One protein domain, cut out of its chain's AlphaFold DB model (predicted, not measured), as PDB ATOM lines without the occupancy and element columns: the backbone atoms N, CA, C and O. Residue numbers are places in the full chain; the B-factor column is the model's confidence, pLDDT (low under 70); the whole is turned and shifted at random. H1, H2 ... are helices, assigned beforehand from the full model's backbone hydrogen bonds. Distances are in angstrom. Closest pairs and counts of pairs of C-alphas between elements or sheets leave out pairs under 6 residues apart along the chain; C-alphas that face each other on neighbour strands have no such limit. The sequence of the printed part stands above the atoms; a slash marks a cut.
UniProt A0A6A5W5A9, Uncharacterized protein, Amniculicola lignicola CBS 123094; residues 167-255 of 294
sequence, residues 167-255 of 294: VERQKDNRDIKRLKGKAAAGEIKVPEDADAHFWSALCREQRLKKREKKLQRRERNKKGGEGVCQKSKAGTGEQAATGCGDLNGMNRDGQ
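AT A GLANCE: This is residues 167 to 255 of the 294 residues of an uncharacterized protein of Amniculicola lignicola CBS 123094 (UniProt A0A6A5W5A9). One long helix, H2, makes the shaft of an extended rod; H1 crosses it near one end, and beyond the other end sits a small loose head of three short helices, H3, H4 and H5. Residues 208 to 219 of H2 stand free between the two ends. The printed part has 89 residues with five named helices, H1 to H5 in chain order, and no named strand: all helix. It is extended, with a radius of gyration of the C-alphas of 21.0 A and spans of 59 by 26 by 21 A.

HOW THE PARTS SIT: Start at H2, residues 196 to 223. Its residues 199 to 203 alone touch residues 172 to 179 of H1, residues 167 to 184; the closest C-alphas, Ile 176 and Trp 199, are 5.9 A apart, and the lines are about perpendicular at 78 degrees. At the other end, H3, residues 225 to 229, is close to H2 but not clearly touching, with C-alphas 221 and 228 at 7.4 A. H4, residues 236 to 244, and H5, residues 247 to 252, touch as a helical hairpin, opposite ways at a shallow tilt of 19 degrees; their closest C-alphas, Ala 241 and Gly 249, are 5.4 A apart. H3 is close to H4 but not clearly touching, with C-alphas 229 and 239 at 6.0 A. H1 is apart from H3, H4 and H5. In H1, H2, H4 and H5 every O i to N i+4 pair is within hydrogen-bond range; in H3 it is 0 of 1, and 0 of 2 for O i to N i+3.

IN THESE COORDINATES: Find C-alpha 196 at (11.850, 2.150, 15.893); H2 runs 40.6 A to C-alpha 223 at (14.856, -23.587, -15.375). H1 begins at C-alpha 167 at (-0.959, -10.429, 13.032) and is 25.9 A long; H4 measures 12.5 A.

THE WHOLE: The C-alphas farthest apart, Asp 193 and Gly 237, are 59.7 A apart. The printed part has no cut; the link from H1 to H2 is long. Residues 221 to 255 have pLDDT under 70.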
ATOM      1  N   VAL A 167      -1.834  -9.262  13.214       70.06
ATOM      2  CA  VAL A 167      -0.959 -10.429  13.032       70.06
ATOM      3  C   VAL A 167       0.387 -10.013  12.435       70.06
ATOM      4  O   VAL A 167       1.431 -10.511  12.867       70.06
ATOM      5  N   GLU A 168       0.384  -9.081  11.482       73.94
ATOM      6  CA  GLU A 168       1.601  -8.533  10.889       73.94
ATOM      7  C   GLU A 168       2.425  -7.741  11.913       73.94
ATOM      8  O   GLU A 168       3.602  -8.055  12.094       73.94
ATOM      9  N   ARG A 169       1.805  -6.853  12.703       74.88
ATOM     10  CA  ARG A 169       2.471  -6.144  13.815       74.88
ATOM     11  C   ARG A 169       3.050  -7.104  14.855       74.88
ATOM     12  O   ARG A 169       4.184  -6.938  15.295       74.88
ATOM     13  N   GLN A 170       2.325  -8.159  15.233       76.19
ATOM     14  CA  GLN A 170       2.840  -9.177  16.160       76.19
ATOM     15  C   GLN A 170       4.032  -9.952  15.585       76.19
ATOM     16  O   GLN A 170       4.894 -10.443  16.323       76.19
ATOM     17  N   LYS A 171       4.074 -10.132  14.267       79.38
ATOM     18  CA  LYS A 171       5.211 -10.747  13.588       79.38
ATOM     19  C   LYS A 171       6.400  -9.788  13.544       79.38
ATOM     20  O   LYS A 171       7.507 -10.220  13.852       79.38
ATOM     21  N   ASP A 172       6.162  -8.516  13.242       80.69
ATOM     22  CA  ASP A 172       7.177  -7.459  13.251       80.69
ATOM     23  C   ASP A 172       7.804  -7.324  14.637       80.69
ATOM     24  O   ASP A 172       9.016  -7.435  14.764       80.69
ATOM     25  N   ASN A 173       7.004  -7.267  15.702       82.38
ATOM     26  CA  ASN A 173       7.509  -7.187  17.077       82.38
ATOM     27  C   ASN A 173       8.406  -8.377  17.460       82.38
ATOM     28  O   ASN A 173       9.412  -8.216  18.154       82.38
ATOM     29  N   ARG A 174       8.071  -9.588  16.996       85.81
ATOM     30  CA  ARG A 174       8.906 -10.781  17.219       85.81
ATOM     31  C   ARG A 174      10.211 -10.724  16.434       85.81
ATOM     32  O   ARG A 174      11.256 -11.080  16.980       85.81
ATOM     33  N   ASP A 175      10.150 -10.292  15.178       85.12
ATOM     34  CA  ASP A 175      11.328 -10.154  14.324       85.12
ATOM     35  C   ASP A 175      12.260  -9.059  14.874       85.12
ATOM     36  O   ASP A 175      13.446  -9.324  15.060       85.12
ATOM     37  N   ILE A 176      11.724  -7.899  15.270       86.06
ATOM     38  CA  ILE A 176      12.472  -6.805  15.909       86.06
ATOM     39  C   ILE A 176      13.159  -7.296  17.184       86.06
ATOM     40  O   ILE A 176      14.358  -7.088  17.349       86.06
ATOM     41  N   LYS A 177      12.447  -8.012  18.067       88.00
ATOM     42  CA  LYS A 177      13.045  -8.563  19.296       88.00
ATOM     43  C   LYS A 177      14.219  -9.496  18.993       88.00
ATOM     44  O   LYS A 177      15.231  -9.467  19.690       88.00
ATOM     45  N   ARG A 178      14.108 -10.308  17.937       87.56
ATOM     46  CA  ARG A 178      15.192 -11.190  17.490       87.56
ATOM     47  C   ARG A 178      16.375 -10.406  16.921       87.56
ATOM     48  O   ARG A 178      17.512 -10.777  17.190       87.56
ATOM     49  N   LEU A 179      16.122  -9.358  16.138       87.44
ATOM     50  CA  LEU A 179      17.176  -8.514  15.570       87.44
ATOM     51  C   LEU A 179      17.916  -7.727  16.651       87.44
ATOM     52  O   LEU A 179      19.140  -7.697  16.619       87.44
ATOM     53  N   LYS A 180      17.205  -7.199  17.651       87.38
ATOM     54  CA  LYS A 180      17.822  -6.574  18.828       87.38
ATOM     55  C   LYS A 180      18.724  -7.549  19.585       87.38
ATOM     56  O   LYS A 180      19.843  -7.193  19.925       87.38
ATOM     57  N   GLY A 181      18.286  -8.797  19.772       88.06
ATOM     58  CA  GLY A 181      19.130  -9.838  20.374       88.06
ATOM     59  C   GLY A 181      20.388 -10.151  19.556       88.06
ATOM     60  O   GLY A 181      21.457 -10.337  20.124       88.06
ATOM     61  N   LYS A 182      20.287 -10.152  18.222       88.38
ATOM     62  CA  LYS A 182      21.442 -10.336  17.328       88.38
ATOM     63  C   LYS A 182      22.405  -9.150  17.353       88.38
ATOM     64  O   LYS A 182      23.609  -9.355  17.313       88.38
ATOM     65  N   ALA A 183      21.884  -7.930  17.435       87.81
ATOM     66  CA  ALA A 183      22.703  -6.734  17.584       87.81
ATOM     67  C   ALA A 183      23.439  -6.714  18.928       87.81
ATOM     68  O   ALA A 183      24.634  -6.457  18.955       87.81
ATOM     69  N   ALA A 184      22.761  -7.086  20.020       86.25
ATOM     70  CA  ALA A 184      23.392  -7.233  21.333       86.25
ATOM     71  C   ALA A 184      24.486  -8.317  21.349       86.25
ATOM     72  O   ALA A 184      25.464  -8.192  22.073       86.25
ATOM     73  N   ALA A 185      24.346  -9.361  20.526       88.31
ATOM     74  CA  ALA A 185      25.371 -10.385  20.324       88.31
ATOM     75  C   ALA A 185      26.491  -9.964  19.344       88.31
ATOM     76  O   ALA A 185      27.362 -10.774  19.039       88.31
ATOM     77  N   GLY A 186      26.456  -8.740  18.805       88.00
ATOM     78  CA  GLY A 186      27.441  -8.239  17.839       88.00
ATOM     79  C   GLY A 186      27.318  -8.824  16.425       88.00
ATOM     80  O   GLY A 186      28.154  -8.547  15.571       88.00
ATOM     81  N   GLU A 187      26.274  -9.609  16.131       87.50
ATOM     82  CA  GLU A 187      26.069 -10.237  14.814       87.50
ATOM     83  C   GLU A 187      25.603  -9.243  13.736       87.50
ATOM     84  O   GLU A 187      25.656  -9.540  12.541       87.50
ATOM     85  N   ILE A 188      25.063  -8.094  14.146       85.88
ATOM     86  CA  ILE A 188      24.525  -7.064  13.256       85.88
ATOM     87  C   ILE A 188      25.086  -5.721  13.703       85.88
ATOM     88  O   ILE A 188      24.921  -5.344  14.861       85.88
ATOM     89  N   LYS A 189      25.696  -4.984  12.771       85.88
ATOM     90  CA  LYS A 189      26.076  -3.587  12.990       85.88
ATOM     91  C   LYS A 189      24.815  -2.732  13.023       85.88
ATOM     92  O   LYS A 189      24.033  -2.751  12.072       85.88
ATOM     93  N   VAL A 190      24.622  -2.018  14.119       86.31
ATOM     94  CA  VAL A 190      23.467  -1.156  14.346       86.31
ATOM     95  C   VAL A 190      23.987   0.250  14.635       86.31
ATOM     96  O   VAL A 190      24.906   0.366  15.444       86.31
ATOM     97  N   PRO A 191      23.465   1.290  13.961       86.81
ATOM     98  CA  PRO A 191      23.794   2.676  14.282       86.81
ATOM     99  C   PRO A 191      23.465   2.989  15.742       86.81
ATOM    100  O   PRO A 191      22.488   2.455  16.271       86.81
ATOM    101  N   GLU A 192      24.240   3.862  16.380       78.81
ATOM    102  CA  GLU A 192      23.993   4.261  17.774       78.81
ATOM    103  C   GLU A 192      22.597   4.898  17.944       78.81
ATOM    104  O   GLU A 192      21.913   4.619  18.926       78.81
ATOM    105  N   ASP A 193      22.099   5.585  16.908       84.19
ATOM    106  CA  ASP A 193      20.777   6.235  16.870       84.19
ATOM    107  C   ASP A 193      19.646   5.343  16.318       84.19
ATOM    108  O   ASP A 193      18.679   5.817  15.718       84.19
ATOM    109  N   ALA A 194      19.755   4.019  16.454       83.31
ATOM    110  CA  ALA A 194      18.775   3.095  15.886       83.31
ATOM    111  C   ALA A 194      17.390   3.181  16.557       83.31
ATOM    112  O   ALA A 194      17.098   2.514  17.559       83.31
ATOM    113  N   ASP A 195      16.495   3.933  15.923       85.75
ATOM    114  CA  ASP A 195      15.113   4.143  16.337       85.75
ATOM    115  C   ASP A 195      14.153   3.010  15.903       85.75
ATOM    116  O   ASP A 195      14.516   2.004  15.280       85.75
ATOM    117  N   ALA A 196      12.869   3.139  16.253       78.31
ATOM    118  CA  ALA A 196      11.850   2.150  15.893       78.31
ATOM    119  C   ALA A 196      11.673   1.992  14.368       78.31
ATOM    120  O   ALA A 196      11.322   0.898  13.895       78.31
ATOM    121  N   HIS A 197      11.931   3.053  13.599       80.50
ATOM    122  CA  HIS A 197      11.849   3.037  12.145       80.50
ATOM    123  C   HIS A 197      12.984   2.214  11.538       80.50
ATOM    124  O   HIS A 197      12.709   1.370  10.679       80.50
ATOM    125  N   PHE A 198      14.209   2.343  12.053       88.44
ATOM    126  CA  PHE A 198      15.353   1.524  11.659       88.44
ATOM    127  C   PHE A 198      15.061   0.027  11.824       88.44
ATOM    128  O   PHE A 198      15.192  -0.754  10.878       88.44
ATOM    129  N   TRP A 199      14.579  -0.392  12.999       84.31
ATOM    130  CA  TRP A 199      14.282  -1.807  13.260       84.31
ATOM    131  C   TRP A 199      13.165  -2.359  12.369       84.31
ATOM    132  O   TRP A 199      13.220  -3.514  11.931       84.31
ATOM    133  N   SER A 200      12.160  -1.532  12.084       81.50
ATOM    134  CA  SER A 200      11.054  -1.883  11.194       81.50
ATOM    135  C   SER A 200      11.520  -2.008   9.740       81.50
ATOM    136  O   SER A 200      11.158  -2.971   9.055       81.50
ATOM    137  N   ALA A 201      12.368  -1.087   9.276       84.44
ATOM    138  CA  ALA A 201      12.973  -1.118   7.947       84.44
ATOM    139  C   ALA A 201      13.867  -2.353   7.770       84.44
ATOM    140  O   ALA A 201      13.688  -3.109   6.812       84.44
ATOM    141  N   LEU A 202      14.724  -2.647   8.750       85.62
ATOM    142  CA  LEU A 202      15.594  -3.823   8.738       85.62
ATOM    143  C   LEU A 202      14.788  -5.137   8.708       85.62
ATOM    144  O   LEU A 202      15.137  -6.079   7.989       85.62
ATOM    145  N   CYS A 203      13.661  -5.206   9.432       84.56
ATOM    146  CA  CYS A 203      12.736  -6.343   9.353       84.56
ATOM    147  C   CYS A 203      12.150  -6.524   7.948       84.56
ATOM    148  O   CYS A 203      12.089  -7.652   7.440       84.56
ATOM    149  N   ARG A 204      11.708  -5.430   7.314       84.38
ATOM    150  CA  ARG A 204      11.162  -5.455   5.949       84.38
ATOM    151  C   ARG A 204      12.219  -5.907   4.949       84.38
ATOM    152  O   ARG A 204      11.956  -6.825   4.172       84.38
ATOM    153  N   GLU A 205      13.422  -5.358   5.029       86.44
ATOM    154  CA  GLU A 205      14.531  -5.696   4.140       86.44
ATOM    155  C   GLU A 205      14.920  -7.183   4.242       86.44
ATOM    156  O   GLU A 205      15.023  -7.882   3.230       86.44
ATOM    157  N   GLN A 206      15.032  -7.738   5.458       84.00
ATOM    158  CA  GLN A 206      15.311  -9.171   5.633       84.00
ATOM    159  C   GLN A 206      14.198 -10.071   5.086       84.00
ATOM    160  O   GLN A 206      14.465 -11.174   4.589       84.00
ATOM    161  N   ARG A 207      12.936  -9.637   5.177       83.50
ATOM    162  CA  ARG A 207      11.806 -10.369   4.589       83.50
ATOM    163  C   ARG A 207      11.846 -10.328   3.068       83.50
ATOM    164  O   ARG A 207      11.608 -11.372   2.458       83.50
ATOM    165  N   LEU A 208      12.168  -9.183   2.475       84.12
ATOM    166  CA  LEU A 208      12.333  -9.044   1.028       84.12
ATOM    167  C   LEU A 208      13.469  -9.935   0.525       84.12
ATOM    168  O   LEU A 208      13.214 -10.791  -0.315       84.12
ATOM    169  N   LYS A 209      14.649  -9.890   1.154       85.81
ATOM    170  CA  LYS A 209      15.777 -10.787   0.835       85.81
ATOM    171  C   LYS A 209      15.400 -12.272   0.922       85.81
ATOM    172  O   LYS A 209      15.811 -13.084   0.094       85.81
ATOM    173  N   LYS A 210      14.586 -12.671   1.910       85.31
ATOM    174  CA  LYS A 210      14.062 -14.050   2.001       85.31
ATOM    175  C   LYS A 210      13.088 -14.388   0.871       85.31
ATOM    176  O   LYS A 210      13.135 -15.506   0.357       85.31
ATOM    177  N   ARG A 211      12.189 -13.465   0.517       83.31
ATOM    178  CA  ARG A 211      11.232 -13.643  -0.587       83.31
ATOM    179  C   ARG A 211      11.961 -13.755  -1.920       83.31
ATOM    180  O   ARG A 211      11.686 -14.689  -2.661       83.31
ATOM    181  N   GLU A 212      12.934 -12.892  -2.156       85.94
ATOM    182  CA  GLU A 212      13.781 -12.900  -3.343       85.94
ATOM    183  C   GLU A 212      14.564 -14.211  -3.464       85.94
ATOM    184  O   GLU A 212      14.450 -14.898  -4.473       85.94
ATOM    185  N   LYS A 213      15.234 -14.671  -2.397       85.56
ATOM    186  CA  LYS A 213      15.889 -15.995  -2.391       85.56
ATOM    187  C   LYS A 213      14.916 -17.137  -2.690       85.56
ATOM    188  O   LYS A 213      15.286 -18.115  -3.337       85.56
ATOM    189  N   LYS A 214      13.672 -17.048  -2.208       83.38
ATOM    190  CA  LYS A 214      12.635 -18.050  -2.492       83.38
ATOM    191  C   LYS A 214      12.187 -17.996  -3.954       83.38
ATOM    192  O   LYS A 214      11.980 -19.054  -4.542       83.38
ATOM    193  N   LEU A 215      12.062 -16.803  -4.531       81.69
ATOM    194  CA  LEU A 215      11.757 -16.602  -5.947       81.69
ATOM    195  C   LEU A 215      12.893 -17.117  -6.833       81.69
ATOM    196  O   LEU A 215      12.639 -17.958  -7.681       81.69
ATOM    197  N   GLN A 216      14.144 -16.762  -6.540       82.19
ATOM    198  CA  GLN A 216      15.315 -17.282  -7.250       82.19
ATOM    199  C   GLN A 216      15.397 -18.815  -7.189       82.19
ATOM    200  O   GLN A 216      15.724 -19.459  -8.181       82.19
ATOM    201  N   ARG A 217      15.062 -19.442  -6.049       79.94
ATOM    202  CA  ARG A 217      14.961 -20.914  -5.955       79.94
ATOM    203  C   ARG A 217      13.856 -21.477  -6.844       79.94
ATOM    204  O   ARG A 217      14.069 -22.493  -7.492       79.94
ATOM    205  N   ARG A 218      12.689 -20.829  -6.885       77.44
ATOM    206  CA  ARG A 218      11.586 -21.232  -7.770       77.44
ATOM    207  C   ARG A 218      11.969 -21.093  -9.239       77.44
ATOM    208  O   ARG A 218      11.682 -21.998 -10.009       77.44
ATOM    209  N   GLU A 219      12.657 -20.021  -9.614       77.12
ATOM    210  CA  GLU A 219      13.153 -19.826 -10.977       77.12
ATOM    211  C   GLU A 219      14.231 -20.839 -11.355       77.12
ATOM    212  O   GLU A 219      14.168 -21.395 -12.445       77.12
ATOM    213  N   ARG A 220      15.174 -21.150 -10.455       72.31
ATOM    214  CA  ARG A 220      16.151 -22.230 -10.674       72.31
ATOM    215  C   ARG A 220      15.469 -23.586 -10.825       72.31
ATOM    216  O   ARG A 220      15.832 -24.332 -11.722       72.31
ATOM    217  N   ASN A 221      14.460 -23.885 -10.011       67.25
ATOM    218  CA  ASN A 221      13.687 -25.122 -10.144       67.25
ATOM    219  C   ASN A 221      12.873 -25.155 -11.446       67.25
ATOM    220  O   ASN A 221      12.717 -26.217 -12.032       67.25
ATOM    221  N   LYS A 222      12.384 -24.002 -11.922       68.00
ATOM    222  CA  LYS A 222      11.667 -23.885 -13.199       68.00
ATOM    223  C   LYS A 222      12.605 -24.036 -14.403       68.00
ATOM    224  O   LYS A 222      12.231 -24.679 -15.372       68.00
ATOM    225  N   LYS A 223      13.818 -23.477 -14.331       62.66
ATOM    226  CA  LYS A 223      14.856 -23.587 -15.375       62.66
ATOM    227  C   LYS A 223      15.627 -24.914 -15.333       62.66
ATOM    228  O   LYS A 223      16.242 -25.279 -16.321       62.66
ATOM    229  N   GLY A 224      15.607 -25.622 -14.204       48.00
ATOM    230  CA  GLY A 224      16.322 -26.880 -13.973       48.00
ATOM    231  C   GLY A 224      15.419 -28.106 -13.838       48.00
ATOM    232  O   GLY A 224      15.875 -29.107 -13.291       48.00
ATOM    233  N   GLY A 225      14.160 -28.044 -14.290       47.84
ATOM    234  CA  GLY A 225      13.203 -29.156 -14.196       47.84
ATOM    235  C   GLY A 225      13.706 -30.469 -14.810       47.84
ATOM    236  O   GLY A 225      13.374 -31.536 -14.304       47.84
ATOM    237  N   GLU A 226      14.589 -30.396 -15.810       45.09
ATOM    238  CA  GLU A 226      15.261 -31.571 -16.386       45.09
ATOM    239  C   GLU A 226      16.535 -31.974 -15.616       45.09
ATOM    240  O   GLU A 226      16.830 -33.156 -15.467       45.09
ATOM    241  N   GLY A 227      17.272 -31.018 -15.036       44.94
ATOM    242  CA  GLY A 227      18.550 -31.278 -14.355       44.94
ATOM    243  C   GLY A 227      18.454 -31.655 -12.869       44.94
ATOM    244  O   GLY A 227      19.382 -32.250 -12.321       44.94
ATOM    245  N   VAL A 228      17.359 -31.313 -12.177       46.38
ATOM    246  CA  VAL A 228      17.163 -31.668 -10.754       46.38
ATOM    247  C   VAL A 228      16.710 -33.125 -10.605       46.38
ATOM    248  O   VAL A 228      17.165 -33.793  -9.677       46.38
ATOM    249  N   CYS A 229      15.919 -33.647 -11.551       45.19
ATOM    250  CA  CYS A 229      15.513 -35.057 -11.579       45.19
ATOM    251  C   CYS A 229      16.697 -36.012 -11.803       45.19
ATOM    252  O   CYS A 229      16.711 -37.092 -11.224       45.19
ATOM    253  N   GLN A 230      17.731 -35.591 -12.541       47.09
ATOM    254  CA  GLN A 230      18.936 -36.403 -12.769       47.09
ATOM    255  C   GLN A 230      19.857 -36.526 -11.539       47.09
ATOM    256  O   GLN A 230      20.646 -37.465 -11.457       47.09
ATOM    257  N   LYS A 231      19.790 -35.593 -10.574       44.84
ATOM    258  CA  LYS A 231      20.627 -35.633  -9.352       44.84
ATOM    259  C   LYS A 231      19.991 -36.408  -8.201       44.84
ATOM    260  O   LYS A 231      20.703 -36.850  -7.299       44.84
ATOM    261  N   SER A 232      18.674 -36.580  -8.214       47.78
ATOM    262  CA  SER A 232      18.001 -37.581  -7.391       47.78
ATOM    263  C   SER A 232      18.196 -38.955  -8.029       47.78
ATOM    264  O   SER A 232      17.910 -39.113  -9.210       47.78
ATOM    265  N   LYS A 233      18.604 -39.975  -7.261       49.78
ATOM    266  CA  LYS A 233      18.522 -41.393  -7.674       49.78
ATOM    267  C   LYS A 233      17.056 -41.875  -7.742       49.78
ATOM    268  O   LYS A 233      16.736 -42.955  -7.261       49.78
ATOM    269  N   ALA A 234      16.163 -41.030  -8.247       48.31
ATOM    270  CA  ALA A 234      14.768 -41.348  -8.485       48.31
ATOM    271  C   ALA A 234      14.708 -42.254  -9.716       48.31
ATOM    272  O   ALA A 234      15.379 -41.976 -10.718       48.31
ATOM    273  N   GLY A 235      13.945 -43.344  -9.628       48.72
ATOM    274  CA  GLY A 235      13.759 -44.270 -10.744       48.72
ATOM    275  C   GLY A 235      13.159 -43.561 -11.961       48.72
ATOM    276  O   GLY A 235      12.503 -42.526 -11.834       48.72
ATOM    277  N   THR A 236      13.356 -44.113 -13.158       56.06
ATOM    278  CA  THR A 236      12.836 -43.546 -14.418       56.06
ATOM    279  C   THR A 236      11.316 -43.309 -14.394       56.06
ATOM    280  O   THR A 236      10.850 -42.348 -15.002       56.06
ATOM    281  N   GLY A 237      10.552 -44.107 -13.633       52.56
ATOM    282  CA  GLY A 237       9.111 -43.904 -13.406       52.56
ATOM    283  C   GLY A 237       8.766 -42.669 -12.560       52.56
ATOM    284  O   GLY A 237       7.873 -41.901 -12.913       52.56
ATOM    285  N   GLU A 238       9.542 -42.405 -11.511       52.56
ATOM    286  CA  GLU A 238       9.326 -41.296 -10.572       52.56
ATOM    287  C   GLU A 238       9.683 -39.937 -11.215       52.56
ATOM    288  O   GLU A 238       9.041 -38.908 -10.968       52.56
ATOM    289  N   GLN A 239      10.667 -39.938 -12.125       53.03
ATOM    290  CA  GLN A 239      11.026 -38.774 -12.946       53.03
ATOM    291  C   GLN A 239       9.936 -38.443 -13.978       53.03
ATOM    292  O   GLN A 239       9.602 -37.269 -14.157       53.03
ATOM    293  N   ALA A 240       9.336 -39.461 -14.605       52.81
ATOM    294  CA  ALA A 240       8.235 -39.284 -15.551       52.81
ATOM    295  C   ALA A 240       6.962 -38.761 -14.855       52.81
ATOM    296  O   ALA A 240       6.361 -37.789 -15.318       52.81
ATOM    297  N   ALA A 241       6.604 -39.317 -13.691       51.81
ATOM    298  CA  ALA A 241       5.453 -38.865 -12.904       51.81
ATOM    299  C   ALA A 241       5.611 -37.408 -12.421       51.81
ATOM    300  O   ALA A 241       4.674 -36.609 -12.510       51.81
ATOM    301  N   THR A 242       6.819 -37.021 -11.992       54.22
ATOM    302  CA  THR A 242       7.132 -35.644 -11.563       54.22
ATOM    303  C   THR A 242       7.151 -34.653 -12.737       54.22
ATOM    304  O   THR A 242       6.690 -33.515 -12.595       54.22
ATOM    305  N   GLY A 243       7.639 -35.069 -13.912       51.50
ATOM    306  CA  GLY A 243       7.597 -34.278 -15.145       51.50
ATOM    307  C   GLY A 243       6.161 -33.981 -15.582       51.50
ATOM    308  O   GLY A 243       5.781 -32.813 -15.730       51.50
ATOM    309  N   CYS A 244       5.324 -35.017 -15.662       48.41
ATOM    310  CA  CYS A 244       3.931 -34.925 -16.105       48.41
ATOM    311  C   CYS A 244       2.967 -34.364 -15.044       48.41
ATOM    312  O   CYS A 244       1.889 -33.893 -15.391       48.41
ATOM    313  N   GLY A 245       3.354 -34.327 -13.764       49.34
ATOM    314  CA  GLY A 245       2.456 -33.919 -12.676       49.34
ATOM    315  C   GLY A 245       1.403 -34.976 -12.333       49.34
ATOM    316  O   GLY A 245       0.327 -34.626 -11.848       49.34
ATOM    317  N   ASP A 246       1.701 -36.251 -12.590       55.03
ATOM    318  CA  ASP A 246       0.827 -37.372 -12.247       55.03
ATOM    319  C   ASP A 246       0.939 -37.692 -10.748       55.03
ATOM    320  O   ASP A 246       1.813 -38.430 -10.290       55.03
ATOM    321  N   LEU A 247       0.025 -37.112  -9.969       51.34
ATOM    322  CA  LEU A 247      -0.041 -37.279  -8.515       51.34
ATOM    323  C   LEU A 247      -0.337 -38.721  -8.089       51.34
ATOM    324  O   LEU A 247       0.040 -39.114  -6.982       51.34
ATOM    325  N   ASN A 248      -0.991 -39.509  -8.947       50.47
ATOM    326  CA  ASN A 248      -1.261 -40.914  -8.666       50.47
ATOM    327  C   ASN A 248       0.004 -41.751  -8.862       50.47
ATOM    328  O   ASN A 248       0.283 -42.604  -8.022       50.47
ATOM    329  N   GLY A 249       0.813 -41.448  -9.883       48.75
ATOM    330  CA  GLY A 249       2.155 -42.013 -10.052       48.75
ATOM    331  C   GLY A 249       3.081 -41.685  -8.876       48.75
ATOM    332  O   GLY A 249       3.651 -42.586  -8.267       48.75
ATOM    333  N   MET A 250       3.129 -40.414  -8.455       50.50
ATOM    334  CA  MET A 250       3.985 -39.967  -7.340       50.50
ATOM    335  C   MET A 250       3.627 -40.630  -5.995       50.50
ATOM    336  O   MET A 250       4.510 -40.951  -5.202       50.50
ATOM    337  N   ASN A 251       2.338 -40.863  -5.721       52.53
ATOM    338  CA  ASN A 251       1.911 -41.575  -4.509       52.53
ATOM    339  C   ASN A 251       2.188 -43.089  -4.585       52.53
ATOM    340  O   ASN A 251       2.403 -43.718  -3.548       52.53
ATOM    341  N   ARG A 252       2.185 -43.676  -5.792       54.19
ATOM    342  CA  ARG A 252       2.469 -45.103  -6.021       54.19
ATOM    343  C   ARG A 252       3.944 -45.437  -5.786       54.19
ATOM    344  O   ARG A 252       4.236 -46.509  -5.265       54.19
ATOM    345  N   ASP A 253       4.828 -44.477  -6.051       50.75
ATOM    346  CA  ASP A 253       6.275 -44.563  -5.803       50.75
ATOM    347  C   ASP A 253       6.671 -44.222  -4.347       50.75
ATOM    348  O   ASP A 253       7.845 -44.078  -4.015       50.75
ATOM    349  N   GLY A 254       5.694 -44.111  -3.438       47.28
ATOM    350  CA  GLY A 254       5.940 -43.937  -2.003       47.28
ATOM    351  C   GLY A 254       6.192 -42.494  -1.557       47.28
ATOM    352  O   GLY A 254       6.546 -42.274  -0.393       47.28
ATOM    353  N   GLN A 255       5.977 -41.490  -2.419       52.03
ATOM    354  CA  GLN A 255       6.065 -40.094  -1.995       52.03
ATOM    355  C   GLN A 255       4.847 -39.694  -1.154       52.03
ATOM    356  O   GLN A 255       3.690 -39.894  -1.511       52.03
TER     357      GLN A 255